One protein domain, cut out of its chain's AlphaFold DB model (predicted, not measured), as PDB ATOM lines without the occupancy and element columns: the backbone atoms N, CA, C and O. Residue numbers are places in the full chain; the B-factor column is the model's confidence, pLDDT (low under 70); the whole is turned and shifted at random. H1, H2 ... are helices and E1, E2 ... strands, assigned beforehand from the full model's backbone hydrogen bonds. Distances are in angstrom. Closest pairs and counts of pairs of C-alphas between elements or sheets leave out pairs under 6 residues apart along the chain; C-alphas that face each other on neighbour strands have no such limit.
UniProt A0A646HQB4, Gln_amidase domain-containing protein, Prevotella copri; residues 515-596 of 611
ATOM      1  N   THR A 515     217.158 195.267 192.354       96.19
ATOM      2  CA  THR A 515     216.255 196.425 192.370       96.19
ATOM      3  C   THR A 515     216.999 197.753 192.487       96.19
ATOM      4  O   THR A 515     216.715 198.667 191.723       96.19
ATOM      5  N   ALA A 516     217.987 197.867 193.382       96.56
ATOM      6  CA  ALA A 516     218.758 199.104 193.513       96.56
ATOM      7  C   ALA A 516     219.598 199.402 192.259       96.56
ATOM      8  O   ALA A 516     219.653 200.545 191.815       96.56
ATOM      9  N   LYS A 517     220.223 198.380 191.659       96.81
ATOM     10  CA  LYS A 517     221.036 198.538 190.440       96.81
ATOM     11  C   LYS A 517     220.199 198.921 189.229       96.81
ATOM     12  O   LYS A 517     220.562 199.854 188.523       96.81
ATOM     13  N   VAL A 518     219.072 198.243 189.029       95.38
ATOM     14  CA  VAL A 518     218.118 198.586 187.971       95.38
ATOM     15  C   VAL A 518     217.554 199.984 188.215       95.38
ATOM     16  O   VAL A 518     217.589 200.799 187.304       95.38
ATOM     17  N   GLY A 519     217.159 200.321 189.447       95.88
ATOM     18  CA  GLY A 519     216.667 201.658 189.797       95.88
ATOM     19  C   GLY A 519     217.680 202.780 189.536       95.88
ATOM     20  O   GLY A 519     217.297 203.853 189.076       95.88
ATOM     21  N   PHE A 520     218.977 202.536 189.758       97.25
ATOM     22  CA  PHE A 520     220.033 203.473 189.358       97.25
ATOM     23  C   PHE A 520     220.082 203.663 187.837       97.25
ATOM     24  O   PHE A 520     220.159 204.797 187.375       97.25
ATOM     25  N   ILE A 521     220.022 202.576 187.063       96.88
ATOM     26  CA  ILE A 521     220.068 202.637 185.596       96.88
ATOM     27  C   ILE A 521     218.832 203.358 185.057       96.88
ATOM     28  O   ILE A 521     218.980 204.280 184.261       96.88
ATOM     29  N   GLU A 522     217.637 203.010 185.537       96.12
ATOM     30  CA  GLU A 522     216.382 203.706 185.225       96.12
ATOM     31  C   GLU A 522     216.500 205.206 185.532       96.12
ATOM     32  O   GLU A 522     216.199 206.051 184.691       96.12
ATOM     33  N   GLY A 523     217.031 205.551 186.709       96.38
ATOM     34  CA  GLY A 523     217.228 206.934 187.136       96.38
ATOM     35  C   GLY A 523     218.268 207.711 186.320       96.38
ATOM     36  O   GLY A 523     218.094 208.909 186.107       96.38
ATOM     37  N   ALA A 524     219.328 207.049 185.852       96.62
ATOM     38  CA  ALA A 524     220.379 207.644 185.025       96.62
ATOM     39  C   ALA A 524     220.008 207.723 183.531       96.62
ATOM     40  O   ALA A 524     220.703 208.391 182.769       96.62
ATOM     41  N   THR A 525     218.928 207.053 183.118       97.12
ATOM     42  CA  THR A 525     218.445 206.962 181.726       97.12
ATOM     43  C   THR A 525     216.994 207.431 181.602       97.12
ATOM     44  O   THR A 525     216.213 206.878 180.829       97.12
ATOM     45  N   LYS A 526     216.602 208.424 182.411       95.50
ATOM     46  CA  LYS A 526     215.232 208.967 182.422       95.50
ATOM     47  C   LYS A 526     214.852 209.632 181.102       95.50
ATOM     48  O   LYS A 526     213.700 209.557 180.693       95.50
ATOM     49  N   GLU A 527     215.806 210.302 180.469       96.19
ATOM     50  CA  GLU A 527     215.587 210.974 179.194       96.19
ATOM     51  C   GLU A 527     215.580 209.959 178.048       96.19
ATOM     52  O   GLU A 527     216.320 208.977 178.066       96.19
ATOM     53  N   THR A 528     214.752 210.199 177.031       95.25
ATOM     54  CA  THR A 528     214.820 209.442 175.776       95.25
ATOM     55  C   THR A 528     216.202 209.623 175.151       95.25
ATOM     56  O   THR A 528     216.659 210.751 174.953       95.25
ATOM     57  N   GLY A 529     216.859 208.511 174.830       94.44
ATOM     58  CA  GLY A 529     218.217 208.528 174.301       94.44
ATOM     59  C   GLY A 529     218.915 207.177 174.380       94.44
ATOM     60  O   GLY A 529     218.363 206.194 174.888       94.44
ATOM     61  N   ARG A 530     220.148 207.135 173.869       95.19
ATOM     62  CA  ARG A 530     221.009 205.942 173.875       95.19
ATOM     63  C   ARG A 530     222.167 206.122 174.836       95.19
ATOM     64  O   ARG A 530     222.826 207.163 174.854       95.19
ATOM     65  N   TYR A 531     222.444 205.074 175.599       97.62
ATOM     66  CA  TYR A 531     223.429 205.100 176.663       97.62
ATOM     67  C   TYR A 531     224.331 203.866 176.622       97.62
ATOM     68  O   TYR A 531     223.884 202.750 176.365       97.62
ATOM     69  N   GLU A 532     225.606 204.060 176.946       97.69
ATOM     70  CA  GLU A 532     226.531 202.981 177.273       97.69
ATOM     71  C   GLU A 532     226.484 202.713 178.784       97.69
ATOM     72  O   GLU A 532     226.757 203.595 179.605       97.69
ATOM     73  N   LEU A 533     226.169 201.473 179.150       97.44
ATOM     74  CA  LEU A 533     226.239 200.962 180.511       97.44
ATOM     75  C   LEU A 533     227.551 200.204 180.696       97.44
ATOM     76  O   LEU A 533     227.777 199.167 180.077       97.44
ATOM     77  N   TYR A 534     228.386 200.689 181.608       97.56
ATOM     78  CA  TYR A 534     229.545 199.969 182.119       97.56
ATOM     79  C   TYR A 534     229.185 199.225 183.402       97.56
ATOM     80  O   TYR A 534     228.532 199.782 184.291       97.56
ATOM     81  N   LEU A 535     229.708 198.009 183.539       96.12
ATOM     82  CA  LEU A 535     229.662 197.249 184.781       96.12
ATOM     83  C   LEU A 535     230.969 196.498 185.032       96.12
ATOM     84  O   LEU A 535     231.613 196.002 184.107       96.12
ATOM     85  N   LYS A 536     231.341 196.371 186.307       95.75
ATOM     86  CA  LYS A 536     232.370 195.427 186.758       95.75
ATOM     87  C   LYS A 536     231.714 194.186 187.353       95.75
ATOM     88  O   LYS A 536     230.810 194.305 188.180       95.75
ATOM     89  N   TRP A 537     232.192 193.007 186.977       95.31
ATOM     90  CA  TRP A 537     231.729 191.744 187.539       95.31
ATOM     91  C   TRP A 537     232.322 191.492 188.928       95.31
ATOM     92  O   TRP A 537     233.459 191.874 189.216       95.31
ATOM     93  N   LYS A 538     231.553 190.835 189.803       93.81
ATOM     94  CA  LYS A 538     232.046 190.352 191.098       93.81
ATOM     95  C   LYS A 538     233.151 189.318 190.874       93.81
ATOM     96  O   LYS A 538     233.038 188.470 189.991       93.81
ATOM     97  N   SER A 539     234.194 189.366 191.697       91.56
ATOM     98  CA  SER A 539     235.249 188.352 191.678       91.56
ATOM     99  C   SER A 539     234.696 186.988 192.091       91.56
ATOM    100  O   SER A 539     233.899 186.891 193.025       91.56
ATOM    101  N   VAL A 540     235.147 185.924 191.427       88.06
ATOM    102  CA  VAL A 540     234.725 184.544 191.719       88.06
ATOM    103  C   VAL A 540     235.951 183.720 192.087       88.06
ATOM    104  O   VAL A 540     236.859 183.556 191.273       88.06
ATOM    105  N   ARG A 541     235.978 183.183 193.317       87.50
ATOM    106  CA  ARG A 541     237.109 182.401 193.863       87.50
ATOM    107  C   ARG A 541     238.458 183.125 193.701       87.50
ATOM    108  O   ARG A 541     239.410 182.559 193.180       87.50
ATOM    109  N   GLY A 542     238.503 184.410 194.062       82.75
ATOM    110  CA  GLY A 542     239.719 185.233 193.996       82.75
ATOM    111  C   GLY A 542     240.141 185.699 192.595       82.75
ATOM    112  O   GLY A 542     241.060 186.503 192.489       82.75
ATOM    113  N   ARG A 543     239.469 185.266 191.518       84.06
ATOM    114  CA  ARG A 543     239.750 185.739 190.152       84.06
ATOM    115  C   ARG A 543     238.964 187.011 189.844       84.06
ATOM    116  O   ARG A 543     237.766 187.061 190.138       84.06
ATOM    117  N   ASP A 544     239.628 188.011 189.257       84.69
ATOM    118  CA  ASP A 544     238.973 189.244 188.804       84.69
ATOM    119  C   ASP A 544     237.878 188.889 187.797       84.69
ATOM    120  O   ASP A 544     238.121 188.182 186.817       84.69
ATOM    121  N   GLY A 545     236.661 189.360 188.061       84.06
ATOM    122  CA  GLY A 545     235.519 189.100 187.191       84.06
ATOM    123  C   GLY A 545     235.621 189.837 185.853       84.06
ATOM    124  O   GLY A 545     234.900 189.501 184.919       84.06
ATOM    125  N   GLY A 546     236.508 190.832 185.753       90.25
ATOM    126  CA  GLY A 546     236.621 191.703 184.590       90.25
ATOM    127  C   GLY A 546     235.505 192.746 184.538       90.25
ATOM    128  O   GLY A 546     234.734 192.929 185.486       90.25
ATOM    129  N   ALA A 547     235.427 193.462 183.421       92.62
ATOM    130  CA  ALA A 547     234.429 194.500 183.192       92.62
ATOM    131  C   ALA A 547     233.796 194.359 181.810       92.62
ATOM    132  O   ALA A 547     234.386 193.761 180.911       92.62
ATOM    133  N   HIS A 548     232.602 194.921 181.656       95.19
ATOM    134  CA  HIS A 548     231.828 194.858 180.424       95.19
ATOM    135  C   HIS A 548     231.150 196.191 180.127       95.19
ATOM    136  O   HIS A 548     230.816 196.940 181.051       95.19
ATOM    137  N   VAL A 549     230.926 196.463 178.842       95.69
ATOM    138  CA  VAL A 549     230.071 197.559 178.380       95.69
ATOM    139  C   VAL A 549     228.969 197.022 177.482       95.69
ATOM    140  O   VAL A 549     229.195 196.113 176.687       95.69
ATOM    141  N   MET A 550     227.778 197.591 177.618       94.06
ATOM    142  CA  MET A 550     226.595 197.253 176.831       94.06
ATOM    143  C   MET A 550     225.768 198.511 176.559       94.06
ATOM    144  O   MET A 550     226.085 199.585 177.073       94.06
ATOM    145  N   ILE A 551     224.711 198.387 175.766       94.25
ATOM    146  CA  ILE A 551     223.817 199.488 175.414       94.25
ATOM    147  C   ILE A 551     222.523 199.390 176.215       94.25
ATOM    148  O   ILE A 551     221.970 198.305 176.398       94.25
ATOM    149  N   VAL A 552     222.024 200.540 176.659       94.69
ATOM    150  CA  VAL A 552     220.633 200.707 177.081       94.69
ATOM    151  C   VAL A 552     220.024 201.902 176.351       94.69
ATOM    152  O   VAL A 552     220.694 202.910 176.129       94.69
ATOM    153  N   GLU A 553     218.764 201.794 175.948       93.12
ATOM    154  CA  GLU A 553     218.067 202.821 175.178       93.12
ATOM    155  C   GLU A 553     216.683 203.078 175.748       93.12
ATOM    156  O   GLU A 553     215.835 202.184 175.790       93.12
ATOM    157  N   ARG A 554     216.461 204.326 176.158       95.12
ATOM    158  CA  ARG A 554     215.156 204.798 176.598       95.12
ATOM    159  C   ARG A 554     214.341 205.199 175.380       95.12
ATOM    160  O   ARG A 554     214.704 206.141 174.676       95.12
ATOM    161  N   GLN A 555     213.237 204.501 175.159       91.69
ATOM    162  CA  GLN A 555     212.275 204.798 174.103       91.69
ATOM    163  C   GLN A 555     211.354 205.964 174.496       91.69
ATOM    164  O   GLN A 555     211.298 206.383 175.655       91.69
ATOM    165  N   LYS A 556     210.623 206.513 173.518       88.94
ATOM    166  CA  LYS A 556     209.687 207.636 173.732       88.94
ATOM    167  C   LYS A 556     208.493 207.272 174.619       88.94
ATOM    168  O   LYS A 556     207.958 208.138 175.295       88.94
ATOM    169  N   ASP A 557     208.093 206.005 174.617       90.62
ATOM    170  CA  ASP A 557     207.036 205.454 175.475       90.62
ATOM    171  C   ASP A 557     207.515 205.180 176.916       90.62
ATOM    172  O   ASP A 557     206.750 204.704 177.749       90.62
ATOM    173  N   GLY A 558     208.784 205.476 177.214       90.62
ATOM    174  CA  GLY A 558     209.396 205.235 178.511       90.62
ATOM    175  C   GLY A 558     209.962 203.827 178.684       90.62
ATOM    176  O   GLY A 558     210.558 203.567 179.726       90.62
ATOM    177  N   ASN A 559     209.856 202.927 177.705       90.50
ATOM    178  CA  ASN A 559     210.432 201.587 177.806       90.50
ATOM    179  C   ASN A 559     211.974 201.629 177.756       90.50
ATOM    180  O   ASN A 559     212.556 202.378 176.967       90.50
ATOM    181  N   LEU A 560     212.641 200.819 178.587       91.31
ATOM    182  CA  LEU A 560     214.099 200.679 178.588       91.31
ATOM    183  C   LEU A 560     214.501 199.395 177.870       91.31
ATOM    184  O   LEU A 560     214.378 198.291 178.404       91.31
ATOM    185  N   LEU A 561     215.041 199.548 176.668       90.56
ATOM    186  CA  LEU A 561     215.658 198.442 175.952       90.56
ATOM    187  C   LEU A 561     217.101 198.283 176.428       90.56
ATOM    188  O   LEU A 561     217.791 199.268 176.680       90.56
ATOM    189  N   TRP A 562     217.580 197.048 176.530       90.62
ATOM    190  CA  TRP A 562     218.985 196.753 176.801       90.62
ATOM    191  C   TRP A 562     219.507 195.765 175.765       90.62
ATOM    192  O   TRP A 562     218.764 194.919 175.255       90.62
ATOM    193  N   PHE A 563     220.794 195.879 175.467       88.38
ATOM    194  CA  PHE A 563     221.435 195.082 174.442       88.38
ATOM    195  C   PHE A 563     222.937 194.952 174.673       88.38
ATOM    196  O   PHE A 563     223.626 195.937 174.933       88.38
ATOM    197  N   ASP A 564     223.460 193.740 174.527       91.31
ATOM    198  CA  ASP A 564     224.888 193.457 174.517       91.31
ATOM    199  C   ASP A 564     225.407 193.272 173.076       91.31
ATOM    200  O   ASP A 564     225.346 192.155 172.547       91.31
ATOM    201  N   PRO A 565     225.985 194.319 172.450       90.44
ATOM    202  CA  PRO A 565     226.475 194.262 171.071       90.44
ATOM    203  C   PRO A 565     227.637 193.297 170.861       90.44
ATOM    204  O   PRO A 565     227.935 192.952 169.717       90.44
ATOM    205  N   GLN A 566     228.302 192.866 171.935       91.56
ATOM    206  CA  GLN A 566     229.369 191.886 171.824       91.56
ATOM    207  C   GLN A 566     228.815 190.482 171.588       91.56
ATOM    208  O   GLN A 566     229.326 189.776 170.723       91.56
ATOM    209  N   SER A 567     227.808 190.074 172.365       88.69
ATOM    210  CA  SER A 567     227.276 188.708 172.339       88.69
ATOM    211  C   SER A 567     225.979 188.554 171.543       88.69
ATOM    212  O   SER A 567     225.570 187.426 171.267       88.69
ATOM    213  N   GLY A 568     225.332 189.663 171.177       86.44
ATOM    214  CA  GLY A 568     224.013 189.675 170.542       86.44
ATOM    215  C   GLY A 568     222.863 189.422 171.524       86.44
ATOM    216  O   GLY A 568     221.756 189.100 171.106       86.44
ATOM    217  N   LYS A 569     223.106 189.497 172.840       85.75
ATOM    218  CA  LYS A 569     222.063 189.252 173.846       85.75
ATOM    219  C   LYS A 569     221.191 190.492 174.037       85.75
ATOM    220  O   LYS A 569     221.680 191.535 174.456       85.75
ATOM    221  N   HIS A 570     219.892 190.322 173.838       83.88
ATOM    222  CA  HIS A 570     218.819 191.237 174.239       83.88
ATOM    223  C   HIS A 570     217.686 190.427 174.902       83.88
ATOM    224  O   HIS A 570     217.794 189.210 175.085       83.88
ATOM    225  N   GLY A 571     216.587 191.082 175.278       73.25
ATOM    226  CA  GLY A 571     215.342 190.404 175.660       73.25
ATOM    227  C   GLY A 571     214.852 190.735 177.069       73.25
ATOM    228  O   GLY A 571     214.965 191.866 177.527       73.25
ATOM    229  N   SER A 572     214.260 189.750 177.755       77.38
ATOM    230  CA  SER A 572     213.489 189.983 178.989       77.38
ATOM    231  C   SER A 572     214.303 190.548 180.163       77.38
ATOM    232  O   SER A 572     215.508 190.303 180.297       77.38
ATOM    233  N   SER A 573     213.601 191.186 181.105       81.88
ATOM    234  CA  SER A 573     214.163 191.668 182.373       81.88
ATOM    235  C   SER A 573     214.873 190.567 183.168       81.88
ATOM    236  O   SER A 573     215.804 190.858 183.907       81.88
ATOM    237  N   LYS A 574     214.505 189.287 182.998       85.88
ATOM    238  CA  LYS A 574     215.176 188.156 183.665       85.88
ATOM    239  C   LYS A 574     216.654 188.063 183.287       85.88
ATOM    240  O   LYS A 574     217.498 187.878 184.163       85.88
ATOM    241  N   THR A 575     216.973 188.210 182.003       84.38
ATOM    242  CA  THR A 575     218.354 188.127 181.514       84.38
ATOM    243  C   THR A 575     219.157 189.332 181.988       84.38
ATOM    244  O   THR A 575     220.238 189.155 182.547       84.38
ATOM    245  N   PHE A 576     218.596 190.540 181.871       90.75
ATOM    246  CA  PHE A 576     219.220 191.768 182.371       90.75
ATOM    247  C   PHE A 576     219.479 191.724 183.884       90.75
ATOM    248  O   PHE A 576     220.573 192.035 184.358       90.75
ATOM    249  N   ASN A 577     218.513 191.218 184.653       92.81
ATOM    250  CA  ASN A 577     218.649 191.001 186.091       92.81
ATOM    251  C   ASN A 577     219.771 190.006 186.422       92.81
ATOM    252  O   ASN A 577     220.418 190.140 187.461       92.81
ATOM    253  N   GLY A 578     220.055 189.048 185.535       91.38
ATOM    254  CA  GLY A 578     221.222 188.172 185.623       91.38
ATOM    255  C   GLY A 578     222.549 188.939 185.566       91.38
ATOM    256  O   GLY A 578     223.416 188.711 186.413       91.38
ATOM    257  N   PHE A 579     222.686 189.902 184.643       91.44
ATOM    258  CA  PHE A 579     223.846 190.805 184.602       91.44
ATOM    259  C   PHE A 579     223.942 191.618 185.905       91.44
ATOM    260  O   PHE A 579     224.993 191.663 186.547       91.44
ATOM    261  N   MET A 580     222.826 192.195 186.360       94.88
ATOM    262  CA  MET A 580     222.802 193.022 187.573       94.88
ATOM    263  C   MET A 580     223.099 192.232 188.853       94.88
ATOM    264  O   MET A 580     223.740 192.753 189.769       94.88
ATOM    265  N   LYS A 581     222.702 190.959 188.929       94.50
ATOM    266  CA  LYS A 581     223.031 190.071 190.055       94.50
ATOM    267  C   LYS A 581     224.546 189.913 190.225       94.50
ATOM    268  O   LYS A 581     225.052 189.973 191.351       94.50
ATOM    269  N   SER A 582     225.258 189.762 189.110       92.88
ATOM    270  CA  SER A 582     226.704 189.515 189.069       92.88
ATOM    271  C   SER A 582     227.556 190.789 189.042       92.88
ATOM    272  O   SER A 582     228.770 190.703 189.212       92.88
ATOM    273  N   ALA A 583     226.957 191.967 188.856       94.38
ATOM    274  CA  ALA A 583     227.668 193.244 188.856       94.38
ATOM    275  C   ALA A 583     228.023 193.730 190.274       94.38
ATOM    276  O   ALA A 583     227.272 193.521 191.229       94.38
ATOM    277  N   VAL A 584     229.142 194.437 190.418       93.50
ATOM    278  CA  VAL A 584     229.528 195.137 191.652       93.50
ATOM    279  C   VAL A 584     228.732 196.452 191.754       93.50
ATOM    280  O   VAL A 584     228.815 197.261 190.830       93.50
ATOM    281  N   PRO A 585     227.995 196.718 192.854       87.75
ATOM    282  CA  PRO A 585     227.046 197.841 192.936       87.75
ATOM    283  C   PRO A 585     227.659 199.216 192.638       87.75
ATOM    284  O   PRO A 585     227.156 199.960 191.806       87.75
ATOM    285  N   VAL A 586     228.791 199.536 193.267       89.06
ATOM    286  CA  VAL A 586     229.471 200.840 193.137       89.06
ATOM    287  C   VAL A 586     230.431 200.918 191.940       89.06
ATOM    288  O   VAL A 586     231.216 201.855 191.812       89.06
ATOM    289  N   LYS A 587     230.414 199.914 191.055       93.00
ATOM    290  CA  LYS A 587     231.209 199.881 189.815       93.00
ATOM    291  C   LYS A 587     230.300 199.788 188.588       93.00
ATOM    292  O   LYS A 587     230.625 199.107 187.618       93.00
ATOM    293  N   LEU A 588     229.167 200.482 188.660       96.06
ATOM    294  CA  LEU A 588     228.293 200.778 187.534       96.06
ATOM    295  C   LEU A 588     228.542 202.210 187.065       96.06
ATOM    296  O   LEU A 588     228.785 203.102 187.882       96.06
ATOM    297  N   SER A 589     228.466 202.445 185.759       96.94
ATOM    298  CA  SER A 589     228.383 203.810 185.246       96.94
ATOM    299  C   SER A 589     227.583 203.878 183.960       96.94
ATOM    300  O   SER A 589     227.685 202.970 183.140       96.94
ATOM    301  N   VAL A 590     226.862 204.973 183.767       97.94
ATOM    302  CA  VAL A 590     226.058 205.237 182.571       97.94
ATOM    303  C   VAL A 590     226.624 206.459 181.853       97.94
ATOM    304  O   VAL A 590     226.977 207.450 182.493       97.94
ATOM    305  N   LEU A 591     226.728 206.381 180.530       97.94
ATOM    306  CA  LEU A 591     227.137 207.482 179.663       97.94
ATOM    307  C   LEU A 591     226.111 207.644 178.545       97.94
ATOM    308  O   LEU A 591     225.874 206.687 177.818       97.94
ATOM    309  N   ARG A 592     225.543 208.839 178.372       97.31
ATOM    310  CA  ARG A 592     224.756 209.179 177.177       97.31
ATOM    311  C   ARG A 592     225.691 209.291 175.967       97.31
ATOM    312  O   ARG A 592     226.728 209.947 176.087       97.31
ATOM    313  N   ILE A 593     225.372 208.605 174.866       96.50
ATOM    314  CA  ILE A 593     226.261 208.467 173.692       96.50
ATOM    315  C   ILE A 593     225.657 208.987 172.381       96.50
ATOM    316  O   ILE A 593     226.406 209.256 171.443       96.50
ATOM    317  N   ASP A 594     224.336 209.148 172.296       94.69
ATOM    318  CA  ASP A 594     223.651 209.660 171.100       94.69
ATOM    319  C   ASP A 594     223.966 211.133 170.803       94.69
ATOM    320  O   ASP A 594     223.947 211.541 169.645       94.69
ATOM    321  N   ASP A 595     224.320 211.898 171.833       94.31
ATOM    322  CA  ASP A 595     224.718 213.309 171.782       94.31
ATOM    323  C   ASP A 595     226.248 213.515 171.758       94.31
ATOM    324  O   ASP A 595     226.738 214.644 171.824       94.31
ATOM    325  N   LYS A 596     227.028 212.429 171.699       96.94
ATOM    326  CA  LYS A 596     228.496 212.470 171.695       96.94
ATOM    327  C   LYS A 596     229.058 212.360 170.286       96.94
ATOM    328  O   LYS A 596     228.470 211.729 169.403       96.94
TER     329      LYS A 596
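This is residues 515 to 596 of the 611 residues of the protein "Gln_amidase domain-containing protein" of Prevotella copri (UniProt A0A646HQB4). A strongly twisted wall of four antiparallel strands, in the order E3 E2 E1 E4, has two short helices, H1 and H2, over one face. Loop turns at Gly 542 and Asp 557 mark the two ends of its long axis. The printed part has 82 residues, with elements in chain order H1 E1 E2 E3 H2 E4, and its class is mixed, helices and strands. It is compact, with a radius of gyration of the C-alphas of 12.7 A, and spans 42 by 26 by 25 A.

Begin at E1, residues 529 to 537, which forms a hairpin with E2, residues 547 to 554; N 533 and O 550 are 2.8 A apart, within hydrogen-bond range. E2 forms the next hairpin with E3, residues 560 to 564, where N 553 and O 561 are 2.8 A apart; E1 E2 E3 is a meander, each strand the antiparallel neighbour of the one before. Edge strand E4, residues 583 to 592, is antiparallel to E1, with N 534 and O 589 2.8 A apart, and bends by 89 degrees at residue 586. H1, residues 515 to 524, and H2, residues 573 to 582, are on the same face, giving two layers, helices on one face of a sheet. Their heights over the sheet are 6.6 A and 8.4 A. The helices only just touch, with 3 pairs of C-alphas within 8 A, the closest Lys 517 and Met 580 at 6.5 A, about perpendicular at 76 degrees. In both, every O i to N i+4 pair is within hydrogen-bond range.

Find C-alpha 515 at (216.255, 196.425, 192.370); H1 runs 14.0 A from there. E1 covers 25.3 A, E2 22.8 A, E3 13.6 A and H2 14.4 A. E4 covers 20.0 A, ending at C-alpha 592, (224.756, 209.179, 177.177).

The C-alphas of Gly 542 and Asp 557 are the two farthest apart, at 42.7 A. The printed part has no cut and no long link, and no printed residue is under 70 in pLDDT.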